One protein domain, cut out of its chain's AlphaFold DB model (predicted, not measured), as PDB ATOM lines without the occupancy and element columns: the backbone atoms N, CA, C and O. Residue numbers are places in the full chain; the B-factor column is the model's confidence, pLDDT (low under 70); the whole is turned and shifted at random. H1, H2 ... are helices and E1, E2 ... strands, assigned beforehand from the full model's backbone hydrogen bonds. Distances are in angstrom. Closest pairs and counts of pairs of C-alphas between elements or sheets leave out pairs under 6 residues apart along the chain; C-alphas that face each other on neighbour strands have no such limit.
ATOM      1  N   LEU A 587     240.381 207.080 177.447       77.81
ATOM      2  CA  LEU A 587     240.802 207.222 176.060       77.81
ATOM      3  C   LEU A 587     240.518 208.662 175.637       77.81
ATOM      4  O   LEU A 587     239.385 209.120 175.773       77.81
ATOM      5  N   ARG A 588     241.537 209.383 175.165       76.75
ATOM      6  CA  ARG A 588     241.346 210.712 174.572       76.75
ATOM      7  C   ARG A 588     241.347 210.574 173.059       76.75
ATOM      8  O   ARG A 588     242.116 209.787 172.522       76.75
ATOM      9  N   PHE A 589     240.498 211.331 172.385       74.69
ATOM     10  CA  PHE A 589     240.432 211.368 170.930       74.69
ATOM     11  C   PHE A 589     240.633 212.820 170.462       74.69
ATOM     12  O   PHE A 589     240.434 213.770 171.224       74.69
ATOM     13  N   GLY A 590     241.092 213.004 169.223       57.06
ATOM     14  CA  GLY A 590     241.285 214.324 168.616       57.06
ATOM     15  C   GLY A 590     240.005 215.163 168.682       57.06
ATOM     16  O   GLY A 590     238.919 214.659 168.416       57.06
ATOM     17  N   GLY A 591     240.145 216.432 169.080       57.31
ATOM     18  CA  GLY A 591     239.026 217.335 169.387       57.31
ATOM     19  C   GLY A 591     238.803 217.610 170.883       57.31
ATOM     20  O   GLY A 591     237.928 218.397 171.221       57.31
ATOM     21  N   GLY A 592     239.595 217.007 171.783       61.97
ATOM     22  CA  GLY A 592     239.497 217.226 173.237       61.97
ATOM     23  C   GLY A 592     238.469 216.336 173.946       61.97
ATOM     24  O   GLY A 592     238.273 216.456 175.155       61.97
ATOM     25  N   GLU A 593     237.834 215.415 173.220       70.81
ATOM     26  CA  GLU A 593     236.845 214.482 173.760       70.81
ATOM     27  C   GLU A 593     237.533 213.331 174.516       70.81
ATOM     28  O   GLU A 593     238.513 212.740 174.048       70.81
ATOM     29  N   THR A 594     237.021 212.997 175.705       79.25
ATOM     30  CA  THR A 594     237.567 211.920 176.544       79.25
ATOM     31  C   THR A 594     236.483 210.921 176.917       79.25
ATOM     32  O   THR A 594     235.385 211.301 177.317       79.25
ATOM     33  N   ILE A 595     236.796 209.632 176.787       83.19
ATOM     34  CA  ILE A 595     235.907 208.527 177.145       83.19
ATOM     35  C   ILE A 595     236.503 207.797 178.339       83.19
ATOM     36  O   ILE A 595     237.619 207.280 178.268       83.19
ATOM     37  N   SER A 596     235.744 207.726 179.429       83.12
ATOM     38  CA  SER A 596     236.058 206.898 180.591       83.12
ATOM     39  C   SER A 596     235.311 205.570 180.507       83.12
ATOM     40  O   SER A 596     234.080 205.554 180.519       83.12
ATOM     41  N   MET A 597     236.035 204.453 180.473       83.81
ATOM     42  CA  MET A 597     235.444 203.112 180.471       83.81
ATOM     43  C   MET A 597     236.038 202.227 181.566       83.81
ATOM     44  O   MET A 597     237.208 202.356 181.921       83.81
ATOM     45  N   ASP A 598     235.248 201.288 182.077       81.69
ATOM     46  CA  ASP A 598     235.754 200.234 182.957       81.69
ATOM     47  C   ASP A 598     236.581 199.227 182.139       81.69
ATOM     48  O   ASP A 598     236.126 198.686 181.128       81.69
ATOM     49  N   ALA A 599     237.796 198.923 182.596       74.88
ATOM     50  CA  ALA A 599     238.665 197.922 181.986       74.88
ATOM     51  C   ALA A 599     238.036 196.509 181.911       74.88
ATOM     52  O   ALA A 599     238.525 195.661 181.148       74.88
ATOM     53  N   ALA A 600     236.998 196.240 182.715       78.75
ATOM     54  CA  ALA A 600     236.254 194.981 182.750       78.75
ATOM     55  C   ALA A 600     235.091 194.896 181.745       78.75
ATOM     56  O   ALA A 600     234.515 193.820 181.594       78.75
ATOM     57  N   LEU A 601     234.777 195.971 181.017       83.44
ATOM     58  CA  LEU A 601     233.593 196.054 180.155       83.44
ATOM     59  C   LEU A 601     233.550 194.983 179.052       83.44
ATOM     60  O   LEU A 601     232.488 194.450 178.737       83.44
ATOM     61  N   ALA A 602     234.712 194.547 178.558       82.56
ATOM     62  CA  ALA A 602     234.821 193.420 177.624       82.56
ATOM     63  C   ALA A 602     234.179 192.111 178.144       82.56
ATOM     64  O   ALA A 602     233.797 191.257 177.347       82.56
ATOM     65  N   TYR A 603     234.040 191.963 179.464       82.69
ATOM     66  CA  TYR A 603     233.456 190.806 180.145       82.69
ATOM     67  C   TYR A 603     232.077 191.096 180.756       82.69
ATOM     68  O   TYR A 603     231.631 190.319 181.594       82.69
ATOM     69  N   ALA A 604     231.413 192.196 180.384       82.19
ATOM     70  CA  ALA A 604     230.084 192.518 180.905       82.19
ATOM     71  C   ALA A 604     229.092 191.364 180.661       82.19
ATOM     72  O   ALA A 604     229.056 190.790 179.571       82.19
ATOM     73  N   MET A 605     228.294 191.029 181.669       76.56
ATOM     74  CA  MET A 605     227.316 189.941 181.631       76.56
ATOM     75  C   MET A 605     225.932 190.469 182.018       76.56
ATOM     76  O   MET A 605     225.848 191.403 182.819       76.56
ATOM     77  N   PRO A 606     224.841 189.903 181.473       71.69
ATOM     78  CA  PRO A 606     223.497 190.342 181.831       71.69
ATOM     79  C   PRO A 606     223.224 190.134 183.327       71.69
ATOM     80  O   PRO A 606     223.716 189.186 183.938       71.69
ATOM     81  N   ASN A 607     222.431 191.027 183.924       65.12
ATOM     82  CA  ASN A 607     222.035 190.922 185.327       65.12
ATOM     83  C   ASN A 607     221.097 189.713 185.520       65.12
ATOM     84  O   ASN A 607     219.990 189.688 184.984       65.12
ATOM     85  N   GLU A 608     221.532 188.713 186.292       54.25
ATOM     86  CA  GLU A 608     220.867 187.404 186.430       54.25
ATOM     87  C   GLU A 608     219.420 187.504 186.947       54.25
ATOM     88  O   GLU A 608     218.540 186.771 186.494       54.25
ATOM     89  N   LYS A 609     219.123 188.486 187.813       55.34
ATOM     90  CA  LYS A 609     217.755 188.733 188.304       55.34
ATOM     91  C   LYS A 609     216.806 189.213 187.201       55.34
ATOM     92  O   LYS A 609     215.603 188.999 187.315       55.34
ATOM     93  N   ARG A 610     217.326 189.836 186.136       53.44
ATOM     94  CA  ARG A 610     216.529 190.358 185.017       53.44
ATOM     95  C   ARG A 610     216.157 189.281 183.998       53.44
ATOM     96  O   ARG A 610     215.136 189.451 183.355       53.44
ATOM     97  N   ALA A 611     216.883 188.165 183.879       47.06
ATOM     98  CA  ALA A 611     216.599 187.124 182.874       47.06
ATOM     99  C   ALA A 611     215.299 186.332 183.145       47.06
ATOM    100  O   ALA A 611     214.575 185.964 182.225       47.06
ATOM    101  N   ILE A 612     214.963 186.107 184.417       50.34
ATOM    102  CA  ILE A 612     213.713 185.439 184.835       50.34
ATOM    103  C   ILE A 612     212.541 186.401 184.740       50.34
ATOM    104  O   ILE A 612     211.449 186.018 184.321       50.34
ATOM    105  N   THR A 613     212.777 187.657 185.124       53.25
ATOM    106  CA  THR A 613     211.827 188.734 184.878       53.25
ATOM    107  C   THR A 613     211.561 188.802 183.385       53.25
ATOM    108  O   THR A 613     210.409 188.695 183.026       53.25
ATOM    109  N   TYR A 614     212.591 188.791 182.531       52.59
ATOM    110  CA  TYR A 614     212.490 188.778 181.069       52.59
ATOM    111  C   TYR A 614     211.688 187.584 180.539       52.59
ATOM    112  O   TYR A 614     210.809 187.797 179.723       52.59
ATOM    113  N   LEU A 615     211.852 186.364 181.067       51.84
ATOM    114  CA  LEU A 615     210.967 185.232 180.733       51.84
ATOM    115  C   LEU A 615     209.489 185.493 181.076       51.84
ATOM    116  O   LEU A 615     208.602 185.064 180.342       51.84
ATOM    117  N   ARG A 616     209.210 186.211 182.171       54.59
ATOM    118  CA  ARG A 616     207.848 186.638 182.538       54.59
ATOM    119  C   ARG A 616     207.379 187.835 181.699       54.59
ATOM    120  O   ARG A 616     206.219 187.854 181.300       54.59
ATOM    121  N   THR A 617     208.256 188.783 181.359       50.62
ATOM    122  CA  THR A 617     207.955 189.966 180.532       50.62
ATOM    123  C   THR A 617     207.806 189.628 179.045       50.62
ATOM    124  O   THR A 617     207.037 190.284 178.348       50.62
ATOM    125  N   CYS A 618     208.472 188.579 178.552       47.78
ATOM    126  CA  CYS A 618     208.284 188.009 177.213       47.78
ATOM    127  C   CYS A 618     206.881 187.427 177.021       47.78
ATOM    128  O   CYS A 618     206.486 187.200 175.890       47.78
ATOM    129  N   SER A 619     206.118 187.204 178.098       46.19
ATOM    130  CA  SER A 619     204.691 186.871 177.999       46.19
ATOM    131  C   SER A 619     203.783 188.104 177.894       46.19
ATOM    132  O   SER A 619     202.635 187.978 177.473       46.19
ATOM    133  N   SER A 620     204.278 189.287 178.292       39.78
ATOM    134  CA  SER A 620     203.481 190.511 178.442       39.78
ATOM    135  C   SER A 620     203.769 191.586 177.391       39.78
ATOM    136  O   SER A 620     202.894 192.404 177.125       39.78
ATOM    137  N   ARG A 621     204.982 191.636 176.823       43.69
ATOM    138  CA  ARG A 621     205.384 192.650 175.823       43.69
ATOM    139  C   ARG A 621     205.180 192.196 174.380       43.69
ATOM    140  O   ARG A 621     204.781 193.003 173.548       43.69
ATOM    141  N   GLU A 622     205.389 190.915 174.116       49.81
ATOM    142  CA  GLU A 622     205.077 190.258 172.851       49.81
ATOM    143  C   GLU A 622     204.308 188.978 173.173       49.81
ATOM    144  O   GLU A 622     204.587 188.335 174.183       49.81
ATOM    145  N   PRO A 623     203.328 188.564 172.367       49.91
ATOM    146  CA  PRO A 623     202.699 187.269 172.533       49.91
ATOM    147  C   PRO A 623     203.655 186.187 172.008       49.91
ATOM    148  O   PRO A 623     203.317 185.505 171.035       49.91
ATOM    149  N   ASP A 624     204.836 186.014 172.625       60.72
ATOM    150  CA  ASP A 624     205.684 184.849 172.364       60.72
ATOM    151  C   ASP A 624     204.871 183.615 172.781       60.72
ATOM    152  O   ASP A 624     204.644 183.318 173.958       60.72
ATOM    153  N   CYS A 625     204.332 182.950 171.760       62.66
ATOM    154  CA  CYS A 625     203.486 181.768 171.856       62.66
ATOM    155  C   CYS A 625     204.160 180.692 172.676       62.66
ATOM    156  O   CYS A 625     203.490 180.011 173.447       62.66
ATOM    157  N   ASP A 626     205.471 180.570 172.483       68.56
ATOM    158  CA  ASP A 626     206.294 179.530 173.057       68.56
ATOM    159  C   ASP A 626     206.528 179.837 174.535       68.56
ATOM    160  O   ASP A 626     206.339 178.958 175.375       68.56
ATOM    161  N   ALA A 627     206.820 181.099 174.877       69.69
ATOM    162  CA  ALA A 627     206.930 181.542 176.267       69.69
ATOM    163  C   ALA A 627     205.610 181.344 177.026       69.69
ATOM    164  O   ALA A 627     205.606 180.780 178.122       69.69
ATOM    165  N   LYS A 628     204.480 181.748 176.427       69.75
ATOM    166  CA  LYS A 628     203.148 181.559 177.016       69.75
ATOM    167  C   LYS A 628     202.807 180.073 177.169       69.75
ATOM    168  O   LYS A 628     202.442 179.659 178.260       69.75
ATOM    169  N   ALA A 629     203.012 179.259 176.131       69.38
ATOM    170  CA  ALA A 629     202.791 177.811 176.175       69.38
ATOM    171  C   ALA A 629     203.626 177.125 177.267       69.38
ATOM    172  O   ALA A 629     203.142 176.221 177.946       69.38
ATOM    173  N   ILE A 630     204.873 177.562 177.459       71.50
ATOM    174  CA  ILE A 630     205.765 177.035 178.494       71.50
ATOM    175  C   ILE A 630     205.314 177.465 179.890       71.50
ATOM    176  O   ILE A 630     205.293 176.631 180.792       71.50
ATOM    177  N   LEU A 631     204.941 178.731 180.089       71.44
ATOM    178  CA  LEU A 631     204.440 179.221 181.378       71.44
ATOM    179  C   LEU A 631     203.101 178.565 181.751       71.44
ATOM    180  O   LEU A 631     202.923 178.139 182.896       71.44
ATOM    181  N   ASP A 632     202.202 178.405 180.780       70.00
ATOM    182  CA  ASP A 632     200.941 177.677 180.928       70.00
ATOM    183  C   ASP A 632     201.222 176.208 181.283       70.00
ATOM    184  O   ASP A 632     200.682 175.687 182.252       70.00
ATOM    185  N   PHE A 633     202.155 175.542 180.593       72.75
ATOM    186  CA  PHE A 633     202.550 174.169 180.918       72.75
ATOM    187  C   PHE A 633     203.154 174.033 182.324       72.75
ATOM    188  O   PHE A 633     202.789 173.114 183.060       72.75
ATOM    189  N   LEU A 634     204.073 174.921 182.714       70.38
ATOM    190  CA  LEU A 634     204.712 174.888 184.033       70.38
ATOM    191  C   LEU A 634     203.693 175.121 185.154       70.38
ATOM    192  O   LEU A 634     203.736 174.425 186.169       70.38
ATOM    193  N   SER A 635     202.754 176.053 184.959       70.88
ATOM    194  CA  SER A 635     201.690 176.338 185.927       70.88
ATOM    195  C   SER A 635     200.676 175.198 186.034       70.88
ATOM    196  O   SER A 635     200.413 174.738 187.145       70.88
ATOM    197  N   LEU A 636     200.190 174.666 184.906       70.00
ATOM    198  CA  LEU A 636     199.266 173.523 184.862       70.00
ATOM    199  C   LEU A 636     199.849 172.278 185.541       70.00
ATOM    200  O   LEU A 636     199.122 171.517 186.177       70.00
ATOM    201  N   ASN A 637     201.166 172.080 185.440       65.12
ATOM    202  CA  ASN A 637     201.859 170.924 186.010       65.12
ATOM    203  C   ASN A 637     202.493 171.195 187.391       65.12
ATOM    204  O   ASN A 637     203.169 170.314 187.926       65.12
ATOM    205  N   ASN A 638     202.282 172.383 187.985       63.88
ATOM    206  CA  ASN A 638     202.885 172.821 189.256       63.88
ATOM    207  C   ASN A 638     204.416 172.633 189.322       63.88
ATOM    208  O   ASN A 638     204.974 172.287 190.371       63.88
ATOM    209  N   LEU A 639     205.091 172.846 188.192       63.22
ATOM    210  CA  LEU A 639     206.536 172.705 188.050       63.22
ATOM    211  C   LEU A 639     207.217 174.060 188.252       63.22
ATOM    212  O   LEU A 639     206.929 175.022 187.542       63.22
ATOM    213  N   GLU A 640     208.170 174.129 189.180       63.12
ATOM    214  CA  GLU A 640     209.116 175.244 189.259       63.12
ATOM    215  C   GLU A 640     210.445 174.828 188.618       63.12
ATOM    216  O   GLU A 640     211.018 173.787 188.956       63.12
ATOM    217  N   LEU A 641     210.930 175.646 187.679       60.88
ATOM    218  CA  LEU A 641     212.300 175.558 187.181       60.88
ATOM    219  C   LEU A 641     213.245 175.947 188.326       60.88
ATOM    220  O   LEU A 641     213.068 176.995 188.948       60.88
ATOM    221  N   ASP A 642     214.201 175.075 188.635       53.09
ATOM    222  CA  ASP A 642     215.065 175.218 189.803       53.09
ATOM    223  C   ASP A 642     215.900 176.512 189.786       53.09
ATOM    224  O   ASP A 642     216.253 177.066 188.745       53.09
ATOM    225  N   SER A 643     216.259 176.984 190.977       45.25
ATOM    226  CA  SER A 643     217.084 178.175 191.207       45.25
ATOM    227  C   SER A 643     218.488 178.105 190.580       45.25
ATOM    228  O   SER A 643     219.143 179.127 190.407       45.25
ATOM    229  N   SER A 644     218.942 176.924 190.169       43.59
ATOM    230  CA  SER A 644     220.157 176.720 189.374       43.59
ATOM    231  C   SER A 644     219.996 177.138 187.901       43.59
ATOM    232  O   SER A 644     220.955 177.617 187.295       43.59
ATOM    233  N   ALA A 645     218.779 177.071 187.342       47.69
ATOM    234  CA  ALA A 645     218.441 177.692 186.057       47.69
ATOM    235  C   ALA A 645     218.486 179.230 186.136       47.69
ATOM    236  O   ALA A 645     218.603 179.897 185.110       47.69
ATOM    237  N   ASN A 646     218.447 179.777 187.356       47.69
ATOM    238  CA  ASN A 646     218.426 181.207 187.630       47.69
ATOM    239  C   ASN A 646     219.827 181.821 187.846       47.69
ATOM    240  O   ASN A 646     219.923 183.043 187.828       47.69
ATOM    241  N   ILE A 647     220.885 181.025 188.106       50.28
ATOM    242  CA  ILE A 647     222.135 181.534 188.733       50.28
ATOM    243  C   ILE A 647     223.434 180.882 188.177       50.28
ATOM    244  O   ILE A 647     224.455 180.838 188.857       50.28
ATOM    245  N   SER A 648     223.468 180.335 186.954       51.34
ATOM    246  CA  SER A 648     224.737 179.810 186.399       51.34
ATOM    247  C   SER A 648     225.355 180.741 185.352       51.34
ATOM    248  O   SER A 648     224.879 180.827 184.222       51.34
ATOM    249  N   LEU A 649     226.484 181.366 185.707       57.66
ATOM    250  CA  LEU A 649     227.369 182.089 184.779       57.66
ATOM    251  C   LEU A 649     227.806 181.222 183.583       57.66
ATOM    252  O   LEU A 649     228.051 181.751 182.501       57.66
ATOM    253  N   SER A 650     227.873 179.899 183.771       65.12
ATOM    254  CA  SER A 650     228.104 178.921 182.710       65.12
ATOM    255  C   SER A 650     226.787 178.396 182.131       65.12
ATOM    256  O   SER A 650     225.900 177.916 182.849       65.12
ATOM    257  N   LEU A 651     226.655 178.459 180.804       72.31
ATOM    258  CA  LEU A 651     225.528 177.867 180.083       72.31
ATOM    259  C   LEU A 651     225.772 176.373 179.888       72.31
ATOM    260  O   LEU A 651     226.583 175.966 179.061       72.31
ATOM    261  N   THR A 652     225.061 175.550 180.654       72.69
ATOM    262  CA  THR A 652     225.138 174.090 180.552       72.69
ATOM    263  C   THR A 652     223.765 173.489 180.281       72.69
ATOM    264  O   THR A 652     222.754 173.884 180.875       72.69
ATOM    265  N   PHE A 653     223.741 172.517 179.369       77.44
ATOM    266  CA  PHE A 653     222.570 171.713 179.051       77.44
ATOM    267  C   PHE A 653     222.967 170.229 179.090       77.44
ATOM    268  O   PHE A 653     224.010 169.880 178.538       77.44
ATOM    269  N   PRO A 654     222.194 169.355 179.760       72.50
ATOM    270  CA  PRO A 654     222.564 167.955 179.923       72.50
ATOM    271  C   PRO A 654     222.416 167.193 178.606       72.50
ATOM    272  O   PRO A 654     221.411 167.327 177.906       72.50
ATOM    273  N   THR A 655     223.366 166.317 178.293       73.62
ATOM    274  CA  THR A 655     223.272 165.425 177.126       73.62
ATOM    275  C   THR A 655     222.244 164.302 177.336       73.62
ATOM    276  O   THR A 655     221.818 163.993 178.456       73.62
ATOM    277  N   LYS A 656     221.847 163.615 176.257       72.25
ATOM    278  CA  LYS A 656     220.938 162.450 176.324       72.25
ATOM    279  C   LYS A 656     221.457 161.308 177.215       72.25
ATOM    280  O   LYS A 656     220.667 160.540 177.756       72.25
ATOM    281  N   LEU A 657     222.774 161.178 177.379       65.81
ATOM    282  CA  LEU A 657     223.385 160.180 178.262       65.81
ATOM    283  C   LEU A 657     223.364 160.621 179.730       65.81
ATOM    284  O   LEU A 657     223.127 159.795 180.609       65.81
ATOM    285  N   GLU A 658     223.574 161.908 180.002       63.72
ATOM    286  CA  GLU A 658     223.565 162.477 181.356       63.72
ATOM    287  C   GLU A 658     222.151 162.572 181.928       63.72
ATOM    288  O   GLU A 658     221.924 162.172 183.067       63.72
ATOM    289  N   SER A 659     221.180 162.978 181.108       61.16
ATOM    290  CA  SER A 659     219.752 163.010 181.467       61.16
ATOM    291  C   SER A 659     219.150 161.641 181.811       61.16
ATOM    292  O   SER A 659     218.111 161.569 182.459       61.16
ATOM    293  N   ARG A 660     219.793 160.544 181.382       60.75
ATOM    294  CA  ARG A 660     219.427 159.167 181.759       60.75
ATOM    295  C   ARG A 660     220.072 158.715 183.071       60.75
ATOM    296  O   ARG A 660     219.546 157.811 183.710       60.75
ATOM    297  N   LYS A 661     221.217 159.300 183.440       54.16
ATOM    298  CA  LYS A 661     222.016 158.933 184.626       54.16
ATOM    299  C   LYS A 661     221.642 159.756 185.856       54.16
ATOM    300  O   LYS A 661     221.603 159.226 186.958       54.16
ATOM    301  N   GLN A 662     221.362 161.038 185.664       48.25
ATOM    302  CA  GLN A 662     220.752 161.911 186.654       48.25
ATOM    303  C   GLN A 662     219.302 162.072 186.239       48.25
ATOM    304  O   GLN A 662     219.034 162.560 185.143       48.25
ATOM    305  N   SER A 663     218.352 161.665 187.081       45.66
ATOM    306  CA  SER A 663     216.965 162.023 186.833       45.66
ATOM    307  C   SER A 663     216.897 163.553 186.857       45.66
ATOM    308  O   SER A 663     216.930 164.158 187.925       45.66
ATOM    309  N   THR A 664     216.822 164.186 185.690       47.75
ATOM    310  CA  THR A 664     216.598 165.634 185.509       47.75
ATOM    311  C   THR A 664     215.354 166.129 186.263       47.75
ATOM    312  O   THR A 664     215.233 167.312 186.557       47.75
ATOM    313  N   VAL A 665     214.506 165.185 186.680       41.91
ATOM    314  CA  VAL A 665     213.526 165.224 187.781       41.91
ATOM    315  C   VAL A 665     214.015 165.942 189.050       41.91
ATOM    316  O   VAL A 665     213.207 166.562 189.727       41.91
ATOM    317  N   HIS A 666     215.307 165.915 189.385       40.47
ATOM    318  CA  HIS A 666     215.815 166.560 190.601       40.47
ATOM    319  C   HIS A 666     216.011 168.083 190.469       40.47
ATOM    320  O   HIS A 666     216.194 168.747 191.486       40.47
ATOM    321  N   MET A 667     215.934 168.626 189.245       48.31
ATOM    322  CA  MET A 667     216.037 170.062 188.920       48.31
ATOM    323  C   MET A 667     214.660 170.691 188.622       48.31
ATOM    324  O   MET A 667     214.562 171.792 188.081       48.31
ATOM    325  N   GLN A 668     213.577 169.980 188.947       50.56
ATOM    326  CA  GLN A 668     212.210 170.486 188.922       50.56
ATOM    327  C   GLN A 668     211.582 170.217 190.279       50.56
ATOM    328  O   GLN A 668     211.458 169.067 190.703       50.56
ATOM    329  N   ARG A 669     211.193 171.277 190.983       51.38
ATOM    330  CA  ARG A 669     210.537 171.135 192.282       51.38
ATOM    331  C   ARG A 669     209.031 171.223 192.065       51.38
ATOM    332  O   ARG A 669     208.547 172.218 191.535       51.38
ATOM    333  N   GLN A 670     208.288 170.193 192.471       50.78
ATOM    334  CA  GLN A 670     206.839 170.330 192.608       50.78
ATOM    335  C   GLN A 670     206.547 171.341 193.715       50.78
ATOM    336  O   GLN A 670     207.093 171.248 194.822       50.78
ATOM    337  N   LYS A 671     205.689 172.316 193.420       47.25
ATOM    338  CA  LYS A 671     205.258 173.297 194.412       47.25
ATOM    339  C   LYS A 671     204.368 172.593 195.439       47.25
ATOM    340  O   LYS A 671     203.284 172.125 195.110       47.25
ATOM    341  N   GLU A 696     205.502 162.658 179.984       64.25
ATOM    342  CA  GLU A 696     205.073 163.910 179.356       64.25
ATOM    343  C   GLU A 696     205.554 165.136 180.143       64.25
ATOM    344  O   GLU A 696     206.101 166.060 179.541       64.25
ATOM    345  N   MET A 697     205.472 165.105 181.481       66.44
ATOM    346  CA  MET A 697     206.031 166.150 182.348       66.44
ATOM    347  C   MET A 697     207.550 166.272 182.184       66.44
ATOM    348  O   MET A 697     208.074 167.381 182.114       66.44
ATOM    349  N   LYS A 698     208.262 165.145 182.046       68.25
ATOM    350  CA  LYS A 698     209.715 165.136 181.800       68.25
ATOM    351  C   LYS A 698     210.076 165.724 180.434       68.25
ATOM    352  O   LYS A 698     211.013 166.514 180.337       68.25
ATOM    353  N   LYS A 699     209.336 165.368 179.378       69.56
ATOM    354  CA  LYS A 699     209.555 165.895 178.017       69.56
ATOM    355  C   LYS A 699     209.230 167.384 177.919       69.56
ATOM    356  O   LYS A 699     210.037 168.139 177.381       69.56
ATOM    357  N   GLY A 700     208.088 167.812 178.456       68.19
ATOM    358  CA  GLY A 700     207.710 169.226 178.477       68.19
ATOM    359  C   GLY A 700     208.597 170.054 179.408       68.19
ATOM    360  O   GLY A 700     208.965 171.177 179.080       68.19
ATOM    361  N   GLY A 701     209.055 169.462 180.512       71.06
ATOM    362  CA  GLY A 701     210.050 170.044 181.404       71.06
ATOM    363  C   GLY A 701     211.408 170.282 180.746       71.06
ATOM    364  O   GLY A 701     212.010 171.339 180.930       71.06
ATOM    365  N   LEU A 702     211.865 169.333 179.923       75.44
ATOM    366  CA  LEU A 702     213.080 169.478 179.123       75.44
ATOM    367  C   LEU A 702     212.942 170.590 178.072       75.44
ATOM    368  O   LEU A 702     213.878 171.363 177.889       75.44
ATOM    369  N   ALA A 703     211.780 170.699 177.417       75.75
ATOM    370  CA  ALA A 703     211.490 171.786 176.480       75.75
ATOM    371  C   ALA A 703     211.474 173.158 177.178       75.75
ATOM    372  O   ALA A 703     212.088 174.101 176.684       75.75
ATOM    373  N   ALA A 704     210.865 173.252 178.365       74.06
ATOM    374  CA  ALA A 704     210.882 174.462 179.183       74.06
ATOM    375  C   ALA A 704     212.312 174.864 179.588       74.06
ATOM    376  O   ALA A 704     212.692 176.026 179.461       74.06
ATOM    377  N   PHE A 705     213.140 173.904 180.015       75.25
ATOM    378  CA  PHE A 705     214.539 174.168 180.360       75.25
ATOM    379  C   PHE A 705     215.377 174.584 179.140       75.25
ATOM    380  O   PHE A 705     216.172 175.520 179.222       75.25
ATOM    381  N   ALA A 706     215.172 173.936 177.990       78.69
ATOM    382  CA  ALA A 706     215.820 174.304 176.733       78.69
ATOM    383  C   ALA A 706     215.469 175.740 176.311       78.69
ATOM    384  O   ALA A 706     216.344 176.494 175.891       78.69
ATOM    385  N   PHE A 707     214.208 176.140 176.473       79.00
ATOM    386  CA  PHE A 707     213.753 177.492 176.162       79.00
ATOM    387  C   PHE A 707     214.382 178.553 177.071       79.00
ATOM    388  O   PHE A 707     214.829 179.588 176.588       79.00
ATOM    389  N   VAL A 708     214.510 178.279 178.375       77.06
ATOM    390  CA  VAL A 708     215.242 179.162 179.303       77.06
ATOM    391  C   VAL A 708     216.679 179.373 178.829       77.06
ATOM    392  O   VAL A 708     217.167 180.503 178.832       77.06
ATOM    393  N   ARG A 709     217.357 178.304 178.382       79.56
ATOM    394  CA  ARG A 709     218.711 178.415 177.824       79.56
ATOM    395  C   ARG A 709     218.739 179.232 176.535       79.56
ATOM    396  O   ARG A 709     219.646 180.046 176.390       79.56
ATOM    397  N   ALA A 710     217.748 179.084 175.658       81.44
ATOM    398  CA  ALA A 710     217.627 179.917 174.463       81.44
ATOM    399  C   ALA A 710     217.509 181.407 174.823       81.44
ATOM    400  O   ALA A 710     218.288 182.212 174.325       81.44
ATOM    401  N   VAL A 711     216.638 181.766 175.767       78.50
ATOM    402  CA  VAL A 711     216.465 183.161 176.213       78.50
ATOM    403  C   VAL A 711     217.731 183.717 176.881       78.50
ATOM    404  O   VAL A 711     218.110 184.870 176.659       78.50
ATOM    405  N   GLN A 712     218.444 182.902 177.664       79.56
ATOM    406  CA  GLN A 712     219.735 183.296 178.238       79.56
ATOM    407  C   GLN A 712     220.806 183.516 177.161       79.56
ATOM    408  O   GLN A 712     221.577 184.474 177.256       79.56
ATOM    409  N   MET A 713     220.851 182.655 176.141       83.56
ATOM    410  CA  MET A 713     221.749 182.805 174.994       83.56
ATOM    411  C   MET A 713     221.426 184.068 174.197       83.56
ATOM    412  O   MET A 713     222.344 184.823 173.902       83.56
ATOM    413  N   GLU A 714     220.152 184.362 173.940       82.06
ATOM    414  CA  GLU A 714     219.714 185.588 173.257       82.06
ATOM    415  C   GLU A 714     220.078 186.850 174.038       82.06
ATOM    416  O   GLU A 714     220.570 187.826 173.472       82.06
ATOM    417  N   THR A 715     219.904 186.824 175.361       80.12
ATOM    418  CA  THR A 715     220.273 187.954 176.222       80.12
ATOM    419  C   THR A 715     221.789 188.183 176.211       80.12
ATOM    420  O   THR A 715     222.253 189.324 176.146       80.12
ATOM    421  N   ARG A 716     222.588 187.107 176.253       83.75
ATOM    422  CA  ARG A 716     224.056 187.198 176.157       83.75
ATOM    423  C   ARG A 716     224.514 187.622 174.762       83.75
ATOM    424  O   ARG A 716     225.410 188.457 174.671       83.75
ATOM    425  N   ASP A 717     223.881 187.125 173.702       86.44
ATOM    426  CA  ASP A 717     224.146 187.550 172.325       86.44
ATOM    427  C   ASP A 717     223.862 189.047 172.150       86.44
ATOM    428  O   ASP A 717     224.722 189.781 171.666       86.44
ATOM    429  N   ARG A 718     222.735 189.545 172.682       85.19
ATOM    430  CA  ARG A 718     222.408 190.980 172.707       85.19
ATOM    431  C   ARG A 718     223.522 191.814 173.349       85.19
ATOM    432  O   ARG A 718     223.966 192.807 172.773       85.19
ATOM    433  N   ILE A 719     224.012 191.403 174.521       87.88
ATOM    434  CA  ILE A 719     225.129 192.071 175.208       87.88
ATOM    435  C   ILE A 719     226.427 191.981 174.385       87.88
ATOM    436  O   ILE A 719     227.191 192.945 174.322       87.88
ATOM    437  N   ASN A 720     226.682 190.858 173.714       89.50
ATOM    438  CA  ASN A 720     227.852 190.681 172.853       89.50
ATOM    439  C   ASN A 720     227.820 191.585 171.615       89.50
ATOM    440  O   ASN A 720     228.848 192.177 171.272       89.50
ATOM    441  N   GLN A 721     226.650 191.775 171.006       89.31
ATOM    442  CA  GLN A 721     226.460 192.744 169.928       89.31
ATOM    443  C   GLN A 721     226.737 194.179 170.404       89.31
ATOM    444  O   GLN A 721     227.471 194.911 169.739       89.31
ATOM    445  N   MET A 722     226.256 194.566 171.592       90.75
ATOM    446  CA  MET A 722     226.563 195.876 172.189       90.75
ATOM    447  C   MET A 722     228.067 196.068 172.438       90.75
ATOM    448  O   MET A 722     228.629 197.099 172.067       90.75
ATOM    449  N   LYS A 723     228.757 195.070 173.009       91.88
ATOM    450  CA  LYS A 723     230.219 195.127 173.204       91.88
ATOM    451  C   LYS A 723     230.964 195.309 171.879       91.88
ATOM    452  O   LYS A 723     231.933 196.066 171.816       91.88
ATOM    453  N   PHE A 724     230.526 194.618 170.826       92.94
ATOM    454  CA  PHE A 724     231.110 194.744 169.494       92.94
ATOM    455  C   PHE A 724     230.873 196.132 168.882       92.94
ATOM    456  O   PHE A 724     231.800 196.721 168.326       92.94
ATOM    457  N   LEU A 725     229.667 196.692 169.021       91.94
ATOM    458  CA  LEU A 725     229.357 198.052 168.566       91.94
ATOM    459  C   LEU A 725     230.212 199.101 169.286       91.94
ATOM    460  O   LEU A 725     230.761 199.987 168.632       91.94
ATOM    461  N   LEU A 726     230.411 198.956 170.600       92.50
ATOM    462  CA  LEU A 726     231.343 199.794 171.355       92.50
ATOM    463  C   LEU A 726     232.774 199.671 170.814       92.50
ATOM    464  O   LEU A 726     233.425 200.682 170.560       92.50
ATOM    465  N   ALA A 727     233.263 198.447 170.595       91.62
ATOM    466  CA  ALA A 727     234.590 198.218 170.023       91.62
ATOM    467  C   ALA A 727     234.757 198.910 168.663       91.62
ATOM    468  O   ALA A 727     235.770 199.561 168.410       91.62
ATOM    469  N   ARG A 728     233.742 198.808 167.802       92.50
ATOM    470  CA  ARG A 728     233.718 199.455 166.491       92.50
ATOM    471  C   ARG A 728     233.697 200.982 166.602       92.50
ATOM    472  O   ARG A 728     234.394 201.634 165.832       92.50
ATOM    473  N   ALA A 729     232.957 201.547 167.557       90.19
ATOM    474  CA  ALA A 729     232.930 202.988 167.799       90.19
ATOM    475  C   ALA A 729     234.313 203.506 168.221       90.19
ATOM    476  O   ALA A 729     234.817 204.459 167.627       90.19
ATOM    477  N   LEU A 730     234.964 202.831 169.178       89.62
ATOM    478  CA  LEU A 730     236.310 203.181 169.649       89.62
ATOM    479  C   LEU A 730     237.356 203.122 168.525       89.62
ATOM    480  O   LEU A 730     238.180 204.026 168.407       89.62
ATOM    481  N   VAL A 731     237.309 202.087 167.679       88.94
ATOM    482  CA  VAL A 731     238.204 201.969 166.513       88.94
ATOM    483  C   VAL A 731     237.911 203.057 165.479       88.94
ATOM    484  O   VAL A 731     238.851 203.662 164.976       88.94
ATOM    485  N   SER A 732     236.639 203.353 165.196       87.50
ATOM    486  CA  SER A 732     236.262 204.418 164.258       87.50
ATOM    487  C   SER A 732     236.823 205.770 164.697       87.50
ATOM    488  O   SER A 732     237.452 206.453 163.893       87.50
ATOM    489  N   MET A 733     236.662 206.123 165.978       85.00
ATOM    490  CA  MET A 733     237.224 207.359 166.533       85.00
ATOM    491  C   MET A 733     238.747 207.384 166.417       85.00
ATOM    492  O   MET A 733     239.295 208.382 165.964       85.00
ATOM    493  N   TYR A 734     239.417 206.271 166.734       84.12
ATOM    494  CA  TYR A 734     240.871 206.146 166.599       84.12
ATOM    495  C   TYR A 734     241.358 206.348 165.148       84.12
ATOM    496  O   TYR A 734     242.348 207.038 164.910       84.12
ATOM    497  N   THR A 735     240.658 205.787 164.156       81.56
ATOM    498  CA  THR A 735     241.035 205.947 162.738       81.56
ATOM    499  C   THR A 735     240.780 207.358 162.207       81.56
ATOM    500  O   THR A 735     241.569 207.874 161.413       81.56
ATOM    501  N   SER A 736     239.705 208.017 162.652       78.06
ATOM    502  CA  SER A 736     239.404 209.394 162.252       78.06
ATOM    503  C   SER A 736     240.478 210.366 162.738       78.06
ATOM    504  O   SER A 736     240.880 211.259 161.994       78.06
ATOM    505  N   THR A 737     240.999 210.165 163.946       70.75
ATOM    506  CA  THR A 737     242.040 211.021 164.527       70.75
ATOM    507  C   THR A 737     243.402 210.804 163.871       70.75
ATOM    508  O   THR A 737     244.079 211.782 163.570       70.75
ATOM    509  N   GLU A 738     243.754 209.557 163.541       67.06
ATOM    510  CA  GLU A 738     244.962 209.243 162.760       67.06
ATOM    511  C   GLU A 738     244.922 209.913 161.373       67.06
ATOM    512  O   GLU A 738     245.910 210.493 160.927       67.06
ATOM    513  N   SER A 739     243.751 209.935 160.722       61.69
ATOM    514  CA  SER A 739     243.580 210.595 159.418       61.69
ATOM    515  C   SER A 739     243.679 212.128 159.464       61.69
ATOM    516  O   SER A 739     244.091 212.743 158.481       61.69
ATOM    517  N   LEU A 740     243.301 212.749 160.585       59.56
ATOM    518  CA  LEU A 740     243.415 214.196 160.789       59.56
ATOM    519  C   LEU A 740     244.869 214.602 161.042       59.56
ATOM    520  O   LEU A 740     245.317 215.605 160.495       59.56
ATOM    521  N   GLN A 741     245.612 213.790 161.795       58.38
ATOM    522  CA  GLN A 741     247.029 214.021 162.070       58.38
ATOM    523  C   GLN A 741     247.890 213.800 160.813       58.38
ATOM    524  O   GLN A 741     248.699 214.653 160.465       58.38
ATOM    525  N   ALA A 742     247.622 212.743 160.035       58.12
ATOM    526  CA  ALA A 742     248.310 212.487 158.763       58.12
ATOM    527  C   ALA A 742     248.095 213.589 157.702       58.12
ATOM    528  O   ALA A 742     248.902 213.730 156.788       58.12
ATOM    529  N   LYS A 743     247.011 214.373 157.804       55.72
ATOM    530  CA  LYS A 743     246.752 215.537 156.937       55.72
ATOM    531  C   LYS A 743     247.408 216.830 157.426       55.72
ATOM    532  O   LYS A 743     247.533 217.749 156.625       55.72
ATOM    533  N   ASP A 770     252.865 211.933 171.182       59.16
ATOM    534  CA  ASP A 770     253.154 210.623 170.579       59.16
ATOM    535  C   ASP A 770     253.155 209.474 171.605       59.16
ATOM    536  O   ASP A 770     252.698 208.358 171.322       59.16
ATOM    537  N   SER A 771     253.630 209.734 172.828       63.94
ATOM    538  CA  SER A 771     253.614 208.747 173.917       63.94
ATOM    539  C   SER A 771     252.208 208.498 174.478       63.94
ATOM    540  O   SER A 771     251.842 207.335 174.700       63.94
ATOM    541  N   ASP A 772     251.384 209.541 174.624       69.56
ATOM    542  CA  ASP A 772     249.973 209.419 175.012       69.56
ATOM    543  C   ASP A 772     249.164 208.649 173.950       69.56
ATOM    544  O   ASP A 772     248.356 207.777 174.290       69.56
ATOM    545  N   TRP A 773     249.428 208.890 172.663       71.25
ATOM    546  CA  TRP A 773     248.784 208.171 171.560       71.25
ATOM    547  C   TRP A 773     249.177 206.688 171.515       71.25
ATOM    548  O   TRP A 773     248.323 205.800 171.389       71.25
ATOM    549  N   ALA A 774     250.463 206.380 171.706       74.62
ATOM    550  CA  ALA A 774     250.946 205.002 171.801       74.62
ATOM    551  C   ALA A 774     250.315 204.246 172.988       74.62
ATOM    552  O   ALA A 774     249.960 203.067 172.860       74.62
ATOM    553  N   SER A 775     250.127 204.928 174.123       78.88
ATOM    554  CA  SER A 775     249.431 204.403 175.305       78.88
ATOM    555  C   SER A 775     247.949 204.112 175.027       78.88
ATOM    556  O   SER A 775     247.446 203.027 175.347       78.88
ATOM    557  N   GLN A 776     247.247 205.025 174.351       80.50
ATOM    558  CA  GLN A 776     245.842 204.848 173.961       80.50
ATOM    559  C   GLN A 776     245.661 203.700 172.966       80.50
ATOM    560  O   GLN A 776     244.776 202.857 173.142       80.50
ATOM    561  N   ARG A 777     246.550 203.587 171.973       81.81
ATOM    562  CA  ARG A 777     246.588 202.463 171.025       81.81
ATOM    563  C   ARG A 777     246.784 201.129 171.740       81.81
ATOM    564  O   ARG A 777     246.062 200.169 171.463       81.81
ATOM    565  N   ALA A 778     247.736 201.051 172.672       83.56
ATOM    566  CA  ALA A 778     247.978 199.842 173.463       83.56
ATOM    567  C   ALA A 778     246.746 199.458 174.298       83.56
ATOM    568  O   ALA A 778     246.360 198.288 174.356       83.56
ATOM    569  N   THR A 779     246.088 200.457 174.878       84.81
ATOM    570  CA  THR A 779     244.872 200.304 175.675       84.81
ATOM    571  C   THR A 779     243.691 199.799 174.842       84.81
ATOM    572  O   THR A 779     243.025 198.838 175.236       84.81
ATOM    573  N   LEU A 780     243.467 200.372 173.656       87.12
ATOM    574  CA  LEU A 780     242.432 199.928 172.721       87.12
ATOM    575  C   LEU A 780     242.678 198.484 172.265       87.12
ATOM    576  O   LEU A 780     241.766 197.656 172.299       87.12
ATOM    577  N   ARG A 781     243.923 198.130 171.915       88.56
ATOM    578  CA  ARG A 781     244.271 196.737 171.584       88.56
ATOM    579  C   ARG A 781     244.011 195.780 172.737       88.56
ATOM    580  O   ARG A 781     243.535 194.670 172.505       88.56
ATOM    581  N   LEU A 782     244.351 196.178 173.961       88.31
ATOM    582  CA  LEU A 782     244.138 195.357 175.146       88.31
ATOM    583  C   LEU A 782     242.643 195.100 175.373       88.31
ATOM    584  O   LEU A 782     242.263 193.969 175.680       88.31
ATOM    585  N   PHE A 783     241.800 196.117 175.176       88.69
ATOM    586  CA  PHE A 783     240.347 195.965 175.201       88.69
ATOM    587  C   PHE A 783     239.859 194.986 174.122       88.69
ATOM    588  O   PHE A 783     239.171 194.021 174.455       88.69
ATOM    589  N   LEU A 784     240.282 195.155 172.862       90.38
ATOM    590  CA  LEU A 784     239.910 194.257 171.759       90.38
ATOM    591  C   LEU A 784     240.353 192.809 172.011       90.38
ATOM    592  O   LEU A 784     239.582 191.877 171.793       90.38
ATOM    593  N   ALA A 785     241.562 192.598 172.533       89.50
ATOM    594  CA  ALA A 785     242.063 191.266 172.869       89.50
ATOM    595  C   ALA A 785     241.236 190.599 173.982       89.50
ATOM    596  O   ALA A 785     240.926 189.406 173.905       89.50
ATOM    597  N   ARG A 786     240.842 191.368 175.008       89.94
ATOM    598  CA  ARG A 786     239.938 190.894 176.068       89.94
ATOM    599  C   ARG A 786     238.558 190.558 175.512       89.94
ATOM    600  O   ARG A 786     238.019 189.517 175.873       89.94
ATOM    601  N   LEU A 787     238.028 191.383 174.609       91.00
ATOM    602  CA  LEU A 787     236.738 191.144 173.969       91.00
ATOM    603  C   LEU A 787     236.758 189.873 173.112       91.00
ATOM    604  O   LEU A 787     235.876 189.035 173.260       91.00
ATOM    605  N   VAL A 788     237.795 189.658 172.294       92.62
ATOM    606  CA  VAL A 788     237.958 188.408 171.528       92.62
ATOM    607  C   VAL A 788     237.981 187.195 172.459       92.62
ATOM    608  O   VAL A 788     237.377 186.172 172.144       92.62
ATOM    609  N   LYS A 789     238.662 187.289 173.609       91.12
ATOM    610  CA  LYS A 789     238.690 186.201 174.596       91.12
ATOM    611  C   LYS A 789     237.304 185.938 175.194       91.12
ATOM    612  O   LYS A 789     236.925 184.776 175.303       91.12
ATOM    613  N   ALA A 790     236.565 186.989 175.547       89.00
ATOM    614  CA  ALA A 790     235.206 186.879 176.076       89.00
ATOM    615  C   ALA A 790     234.241 186.264 175.047       89.00
ATOM    616  O   ALA A 790     233.567 185.288 175.350       89.00
ATOM    617  N   LEU A 791     234.254 186.746 173.801       91.75
ATOM    618  CA  LEU A 791     233.396 186.218 172.735       91.75
ATOM    619  C   LEU A 791     233.735 184.765 172.371       91.75
ATOM    620  O   LEU A 791     232.836 183.978 172.102       91.75
ATOM    621  N   LYS A 792     235.019 184.374 172.388       92.19
ATOM    622  CA  LYS A 792     235.420 182.968 172.186       92.19
ATOM    623  C   LYS A 792     234.913 182.058 173.299       92.19
ATOM    624  O   LYS A 792     234.536 180.925 173.021       92.19
ATOM    625  N   HIS A 793     234.937 182.544 174.537       90.19
ATOM    626  CA  HIS A 793     234.392 181.821 175.676       90.19
ATOM    627  C   HIS A 793     232.881 181.615 175.510       90.19
ATOM    628  O   HIS A 793     232.415 180.482 175.577       90.19
ATOM    629  N   ASP A 794     232.142 182.678 175.185       89.25
ATOM    630  CA  ASP A 794     230.696 182.602 174.952       89.25
ATOM    631  C   ASP A 794     230.349 181.703 173.756       89.25
ATOM    632  O   ASP A 794     229.477 180.848 173.872       89.25
ATOM    633  N   ALA A 795     231.075 181.812 172.637       91.75
ATOM    634  CA  ALA A 795     230.897 180.932 171.480       91.75
ATOM    635  C   ALA A 795     231.124 179.458 171.846       91.75
ATOM    636  O   ALA A 795     230.361 178.595 171.418       91.75
ATOM    637  N   ALA A 796     232.148 179.158 172.651       90.56
ATOM    638  CA  ALA A 796     232.380 177.802 173.127       90.56
ATOM    639  C   ALA A 796     231.205 177.319 173.989       90.56
ATOM    640  O   ALA A 796     230.665 176.251 173.715       90.56
ATOM    641  N   GLU A 797     230.764 178.087 174.988       88.69
ATOM    642  CA  GLU A 797     229.617 177.717 175.837       88.69
ATOM    643  C   GLU A 797     228.333 177.503 175.022       88.69
ATOM    644  O   GLU A 797     227.638 176.501 175.206       88.69
ATOM    645  N   PHE A 798     228.049 178.400 174.075       90.94
ATOM    646  CA  PHE A 798     226.901 178.299 173.177       90.94
ATOM    647  C   PHE A 798     226.976 177.021 172.334       90.94
ATOM    648  O   PHE A 798     225.998 176.283 172.259       90.94
ATOM    649  N   GLY A 799     228.149 176.710 171.775       90.12
ATOM    650  CA  GLY A 799     228.374 175.496 170.990       90.12
ATOM    651  C   GLY A 799     228.175 174.210 171.799       90.12
ATOM    652  O   GLY A 799     227.525 173.283 171.316       90.12
ATOM    653  N   HIS A 800     228.664 174.155 173.044       89.19
ATOM    654  CA  HIS A 800     228.423 173.011 173.936       89.19
ATOM    655  C   HIS A 800     226.930 172.849 174.258       89.19
ATOM    656  O   HIS A 800     226.414 171.732 174.219       89.19
ATOM    657  N   CYS A 801     226.227 173.954 174.534       86.56
ATOM    658  CA  CYS A 801     224.789 173.955 174.802       86.56
ATOM    659  C   CYS A 801     223.980 173.456 173.592       86.56
ATOM    660  O   CYS A 801     223.138 172.568 173.744       86.56
ATOM    661  N   VAL A 802     224.270 173.964 172.387       89.31
ATOM    662  CA  VAL A 802     223.607 173.523 171.149       89.31
ATOM    663  C   VAL A 802     223.900 172.052 170.872       89.31
ATOM    664  O   VAL A 802     222.967 171.284 170.665       89.31
ATOM    665  N   SER A 803     225.162 171.629 170.969       88.44
ATOM    666  CA  SER A 803     225.545 170.225 170.760       88.44
ATOM    667  C   SER A 803     224.802 169.295 171.722       88.44
ATOM    668  O   SER A 803     224.311 168.237 171.328       88.44
ATOM    669  N   ALA A 804     224.667 169.694 172.991       85.25
ATOM    670  CA  ALA A 804     223.914 168.934 173.978       85.25
ATOM    671  C   ALA A 804     222.412 168.890 173.651       85.25
ATOM    672  O   ALA A 804     221.827 167.806 173.714       85.25
ATOM    673  N   LEU A 805     221.802 170.012 173.248       84.69
ATOM    674  CA  LEU A 805     220.409 170.078 172.781       84.69
ATOM    675  C   LEU A 805     220.169 169.147 171.585       84.69
ATOM    676  O   LEU A 805     219.203 168.383 171.582       84.69
ATOM    677  N   GLU A 806     221.080 169.143 170.612       85.50
ATOM    678  CA  GLU A 806     221.014 168.288 169.426       85.50
ATOM    679  C   GLU A 806     221.050 166.793 169.768       85.50
ATOM    680  O   GLU A 806     220.386 166.007 169.095       85.50
ATOM    681  N   THR A 807     221.706 166.371 170.863       83.31
ATOM    682  CA  THR A 807     221.651 164.955 171.295       83.31
ATOM    683  C   THR A 807     220.240 164.481 171.661       83.31
ATOM    684  O   THR A 807     219.960 163.278 171.615       83.31
ATOM    685  N   HIS A 808     219.347 165.407 172.027       76.00
ATOM    686  CA  HIS A 808     217.939 165.130 172.331       76.00
ATOM    687  C   HIS A 808     217.025 165.282 171.118       76.00
ATOM    688  O   HIS A 808     215.914 164.745 171.126       76.00
ATOM    689  N   VAL A 809     217.487 165.956 170.061       79.75
ATOM    690  CA  VAL A 809     216.801 165.982 168.769       79.75
ATOM    691  C   VAL A 809     216.955 164.593 168.151       79.75
ATOM    692  O   VAL A 809     218.030 164.145 167.762       79.75
ATOM    693  N   SER A 810     215.864 163.838 168.157       62.44
ATOM    694  CA  SER A 810     215.868 162.446 167.708       62.44
ATOM    695  C   SER A 810     216.291 162.360 166.233       62.44
ATOM    696  O   SER A 810     215.739 163.074 165.401       62.44
ATOM    697  N   LYS A 811     217.157 161.398 165.874       47.59
ATOM    698  CA  LYS A 811     217.355 160.942 164.475       47.59
ATOM    699  C   LYS A 811     216.072 160.346 163.848       47.59
ATOM    700  O   LYS A 811     216.052 160.026 162.666       47.59
ATOM    701  N   ASP A 812     215.000 160.224 164.632       39.19
ATOM    702  CA  ASP A 812     213.708 159.610 164.303       39.19
ATOM    703  C   ASP A 812     212.768 160.468 163.435       39.19
ATOM    704  O   ASP A 812     211.574 160.174 163.336       39.19
ATOM    705  N   ALA A 836     200.328 174.232 172.102       66.19
ATOM    706  CA  ALA A 836     201.335 173.184 171.949       66.19
ATOM    707  C   ALA A 836     202.734 173.718 172.305       66.19
ATOM    708  O   ALA A 836     203.127 174.783 171.834       66.19
ATOM    709  N   LEU A 837     203.488 172.970 173.118       69.00
ATOM    710  CA  LEU A 837     204.862 173.327 173.479       69.00
ATOM    711  C   LEU A 837     205.773 173.388 172.238       69.00
ATOM    712  O   LEU A 837     205.633 172.548 171.338       69.00
ATOM    713  N   PRO A 838     206.756 174.308 172.205       75.62
ATOM    714  CA  PRO A 838     207.744 174.358 171.135       75.62
ATOM    715  C   PRO A 838     208.539 173.052 171.045       75.62
ATOM    716  O   PRO A 838     208.885 172.424 172.050       75.62
ATOM    717  N   SER A 839     208.863 172.638 169.818       80.88
ATOM    718  CA  SER A 839     209.707 171.462 169.609       80.88
ATOM    719  C   SER A 839     211.159 171.759 169.995       80.88
ATOM    720  O   SER A 839     211.671 172.854 169.757       80.88
ATOM    721  N   LEU A 840     211.866 170.758 170.529       79.62
ATOM    722  CA  LEU A 840     213.297 170.886 170.838       79.62
ATOM    723  C   LEU A 840     214.136 171.239 169.600       79.62
ATOM    724  O   LEU A 840     215.144 171.919 169.730       79.62
ATOM    725  N   GLU A 841     213.707 170.833 168.400       82.81
ATOM    726  CA  GLU A 841     214.360 171.211 167.139       82.81
ATOM    727  C   GLU A 841     214.229 172.716 166.851       82.81
ATOM    728  O   GLU A 841     215.191 173.347 166.415       82.81
ATOM    729  N   ALA A 842     213.057 173.309 167.108       80.69
ATOM    730  CA  ALA A 842     212.852 174.745 166.939       80.69
ATOM    731  C   ALA A 842     213.713 175.546 167.929       80.69
ATOM    732  O   ALA A 842     214.380 176.501 167.530       80.69
ATOM    733  N   ILE A 843     213.773 175.103 169.190       82.25
ATOM    734  CA  ILE A 843     214.616 175.721 170.223       82.25
ATOM    735  C   ILE A 843     216.104 175.571 169.871       82.25
ATOM    736  O   ILE A 843     216.849 176.545 169.946       82.25
ATOM    737  N   ALA A 844     216.540 174.391 169.417       86.19
ATOM    738  CA  ALA A 844     217.921 174.163 168.990       86.19
ATOM    739  C   ALA A 844     218.322 175.088 167.831       86.19
ATOM    740  O   ALA A 844     219.386 175.698 167.885       86.19
ATOM    741  N   LYS A 845     217.448 175.286 166.830       85.31
ATOM    742  CA  LYS A 845     217.677 176.258 165.741       85.31
ATOM    743  C   LYS A 845     217.798 177.695 166.253       85.31
ATOM    744  O   LYS A 845     218.614 178.456 165.738       85.31
ATOM    745  N   ARG A 846     217.007 178.073 167.261       85.12
ATOM    746  CA  ARG A 846     217.053 179.399 167.903       85.12
ATOM    747  C   ARG A 846     218.400 179.613 168.616       85.12
ATOM    748  O   ARG A 846     219.072 180.614 168.372       85.12
ATOM    749  N   CYS A 847     218.866 178.618 169.375       87.31
ATOM    750  CA  CYS A 847     220.196 178.621 169.997       87.31
ATOM    751  C   CYS A 847     221.340 178.626 168.964       87.31
ATOM    752  O   CYS A 847     222.328 179.338 169.146       87.31
ATOM    753  N   GLN A 848     221.199 177.876 167.867       90.81
ATOM    754  CA  GLN A 848     222.191 177.806 166.790       90.81
ATOM    755  C   GLN A 848     222.426 179.177 166.140       90.81
ATOM    756  O   GLN A 848     223.574 179.553 165.916       90.81
ATOM    757  N   ARG A 849     221.372 179.978 165.929       88.56
ATOM    758  CA  ARG A 849     221.517 181.360 165.429       88.56
ATOM    759  C   ARG A 849     222.361 182.231 166.362       88.56
ATOM    760  O   ARG A 849     223.214 182.971 165.888       88.56
ATOM    761  N   CYS A 850     222.162 182.118 167.678       88.31
ATOM    762  CA  CYS A 850     222.951 182.866 168.667       88.31
ATOM    763  C   CYS A 850     224.430 182.442 168.644       88.31
ATOM    764  O   CYS A 850     225.331 183.274 168.740       88.31
ATOM    765  N   PHE A 851     224.688 181.142 168.482       92.94
ATOM    766  CA  PHE A 851     226.038 180.605 168.319       92.94
ATOM    767  C   PHE A 851     226.731 181.148 167.061       92.94
ATOM    768  O   PHE A 851     227.839 181.679 167.159       92.94
ATOM    769  N   GLU A 852     226.074 181.081 165.903       92.50
ATOM    770  CA  GLU A 852     226.596 181.592 164.627       92.50
ATOM    771  C   GLU A 852     226.840 183.110 164.663       92.50
ATOM    772  O   GLU A 852     227.874 183.594 164.188       92.50
ATOM    773  N   ALA A 853     225.924 183.865 165.278       88.75
ATOM    774  CA  ALA A 853     226.070 185.303 165.478       88.75
ATOM    775  C   ALA A 853     227.304 185.619 166.334       88.75
ATOM    776  O   ALA A 853     228.169 186.392 165.916       88.75
ATOM    777  N   THR A 854     227.463 184.956 167.483       90.81
ATOM    778  CA  THR A 854     228.621 185.168 168.362       90.81
ATOM    779  C   THR A 854     229.939 184.741 167.702       90.81
ATOM    780  O   THR A 854     230.942 185.446 167.838       90.81
ATOM    781  N   GLN A 855     229.966 183.656 166.917       92.88
ATOM    782  CA  GLN A 855     231.141 183.304 166.105       92.88
ATOM    783  C   GLN A 855     231.487 184.396 165.089       92.88
ATOM    784  O   GLN A 855     232.649 184.798 164.971       92.88
ATOM    785  N   SER A 856     230.481 184.928 164.396       92.75
ATOM    786  CA  SER A 856     230.661 186.031 163.450       92.75
ATOM    787  C   SER A 856     231.243 187.271 164.138       92.75
ATOM    788  O   SER A 856     232.165 187.895 163.606       92.75
ATOM    789  N   LEU A 857     230.804 187.578 165.366       91.75
ATOM    790  CA  LEU A 857     231.370 188.660 166.181       91.75
ATOM    791  C   LEU A 857     232.836 188.407 166.565       91.75
ATOM    792  O   LEU A 857     233.635 189.348 166.556       91.75
ATOM    793  N   VAL A 858     233.230 187.162 166.867       92.31
ATOM    794  CA  VAL A 858     234.640 186.806 167.125       92.31
ATOM    795  C   VAL A 858     235.507 187.149 165.913       92.31
ATOM    796  O   VAL A 858     236.539 187.808 166.069       92.31
ATOM    797  N   HIS A 859     235.093 186.723 164.718       91.81
ATOM    798  CA  HIS A 859     235.825 186.988 163.477       91.81
ATOM    799  C   HIS A 859     235.877 188.486 163.158       91.81
ATOM    800  O   HIS A 859     236.951 189.026 162.889       91.81
ATOM    801  N   ALA A 860     234.747 189.185 163.281       91.38
ATOM    802  CA  ALA A 860     234.679 190.623 163.044       91.38
ATOM    803  C   ALA A 860     235.558 191.418 164.026       91.38
ATOM    804  O   ALA A 860     236.245 192.360 163.633       91.38
ATOM    805  N   THR A 861     235.612 191.017 165.301       90.94
ATOM    806  CA  THR A 861     236.466 191.676 166.306       90.94
ATOM    807  C   THR A 861     237.953 191.423 166.043       90.94
ATOM    808  O   THR A 861     238.780 192.311 166.251       90.94
ATOM    809  N   GLN A 862     238.318 190.234 165.550       91.31
ATOM    810  CA  GLN A 862     239.692 189.961 165.118       91.31
ATOM    811  C   GLN A 862     240.094 190.865 163.950       91.31
ATOM    812  O   GLN A 862     241.195 191.414 163.968       91.31
ATOM    813  N   PHE A 863     239.190 191.086 162.993       89.62
ATOM    814  CA  PHE A 863     239.411 192.027 161.897       89.62
ATOM    815  C   PHE A 863     239.580 193.470 162.404       89.62
ATOM    816  O   PHE A 863     240.551 194.140 162.047       89.62
ATOM    817  N   LEU A 864     238.734 193.932 163.334       88.12
ATOM    818  CA  LEU A 864     238.911 195.243 163.986       88.12
ATOM    819  C   LEU A 864     240.276 195.367 164.679       88.12
ATOM    820  O   LEU A 864     240.923 196.409 164.617       88.12
ATOM    821  N   MET A 865     240.752 194.290 165.304       87.31
ATOM    822  CA  MET A 865     242.070 194.265 165.930       87.31
ATOM    823  C   MET A 865     243.209 194.379 164.908       87.31
ATOM    824  O   MET A 865     244.260 194.908 165.261       87.31
ATOM    825  N   THR A 866     243.037 193.904 163.671       84.00
ATOM    826  CA  THR A 866     244.037 194.090 162.601       84.00
ATOM    827  C   THR A 866     244.068 195.513 162.046       84.00
ATOM    828  O   THR A 866     245.139 195.968 161.660       84.00
ATOM    829  N   ALA A 867     242.937 196.228 162.072       79.69
ATOM    830  CA  ALA A 867     242.847 197.619 161.623       79.69
ATOM    831  C   ALA A 867     243.618 198.592 162.531       79.69
ATOM    832  O   ALA A 867     244.090 199.627 162.079       79.69
ATOM    833  N   VAL A 868     243.806 198.243 163.805       79.38
ATOM    834  CA  VAL A 868     244.794 198.906 164.660       79.38
ATOM    835  C   VAL A 868     246.146 198.243 164.344       79.38
ATOM    836  O   VAL A 868     246.230 197.015 164.455       79.38
ATOM    837  N   PRO A 869     247.237 198.951 163.994       67.69
ATOM    838  CA  PRO A 869     248.523 198.311 163.689       67.69
ATOM    839  C   PRO A 869     249.321 197.961 164.964       67.69
ATOM    840  O   PRO A 869     249.157 198.596 166.014       67.69
ATOM    841  N   ARG A 870     250.168 196.921 164.959       61.78
ATOM    842  CA  ARG A 870     251.080 196.641 166.100       61.78
ATOM    843  C   ARG A 870     252.233 197.657 166.087       61.78
ATOM    844  O   ARG A 870     252.467 198.266 165.049       61.78
ATOM    845  N   ARG A 871     252.871 197.928 167.234       51.00
ATOM    846  CA  ARG A 871     254.134 198.691 167.228       51.00
ATOM    847  C   ARG A 871     255.124 197.913 166.334       51.00
ATOM    848  O   ARG A 871     255.082 196.681 166.429       51.00
ATOM    849  N   PRO A 872     255.901 198.571 165.458       38.56
ATOM    850  CA  PRO A 872     257.053 197.925 164.840       38.56
ATOM    851  C   PRO A 872     258.019 197.405 165.909       38.56
ATOM    852  O   PRO A 872     258.072 198.018 167.006       38.56
TER     853      PRO A 872
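AT A GLANCE: This is residues 587 to 671, 696 to 743, 770 to 812 and 836 to 872 of the 872 residues of an uncharacterized protein of Ustilago trichophora (UniProt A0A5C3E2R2). Three long helices, H5, H6 and H7, lie side by side as an up-and-down bundle, each running against the one before it, and H5 runs the length of a rod that is only just one. Two small parts pack on H5: the hairpin E1 and E2 near its last residues, with E1 also near the first residues of H6, and a cluster of H1, H2 and the strand pair E3 and E4 toward its first residues. The 213 printed residues hold seven named helices and four named strands, in the order E1 E2 H1 H2 E3 H3 H4 E4 H5 H6 H7; the two sheets, E1 - E2 and E3 - E4, are antiparallel, and the class is mostly helix. The whole is loose, with a radius of gyration of the C-alphas of 21.4 A and spans of 70 by 35 by 25 A.

IN THESE COORDINATES: E1, residues 587 to 589, begins at C-alpha 587 (240.802, 207.222, 176.060), and E2 is residues 593 to 598, 17.0 A long. E3 is residues 639 to 641 and E4 668 to 670. H5, residues 696 to 743, measures 70.0 A from C-alpha 696 (205.073, 163.910, 179.356). H6, residues 770 to 808, measures 57.6 A, and H7, residues 840 to 867, 40.9 A, ending at C-alpha 867 (242.847, 197.619, 161.623). H1 is residues 608 to 617, 14.4 A; H2 625 to 636, 16.0 A; H3 658 to 661; H4 664 to 667.

HOW THE PARTS SIT: H5, the hub, touches H7 at a shallow tilt of 17 degrees, the same way, closest at the C-alphas of Ala 710 and Cys 847, 5.3 A. It touches H6 at 20 degrees, shallow and opposite ways, at Ala 727 and Leu 784, 6.9 A between C-alphas. H6 and H7 touch at a shallow 19 degrees, opposite ways, at C-alphas 798 and 851, 5.4 A. With residues 700 to 707 alone H5 touches H2, a steep tilt of 39 degrees, opposite ways, at C-alphas 630 and 704, 5.8 A. With residues 708 to 715 alone it touches H1, a steep 66 degrees, opposite ways, at C-alphas 611 and 712, 6.8 A. H4 is close to H5 but not clearly touching, at C-alphas 665 and 698, 7.1 A; H3 is apart from H5. In E1 and E2, N 587 and O 595 are 2.9 A apart, and in E3 and E4, N 640 and O 669 3.1 A, both within hydrogen-bond range. Every O i to N i+4 pair is within hydrogen-bond range in H2 and H5, 4 of 6 in H1, 34 of 35 in H6 and 23 of 24 in H7; H3 and H4 are too short for one.

THE WHOLE: The C-alphas of Lys 671 and Lys 743, the two farthest apart, are 70.1 A apart. Three cuts leave out residues 672 to 695, 744 to 769 and 813 to 835, with C-alpha gaps of 17.7, 15.9 and 19.9 A. Of the links printed whole, E3 to H3 is long. The mean pLDDT of the printed part is 73.6; 78 residues are under 70, among them 607 to 629 and 657 to 671.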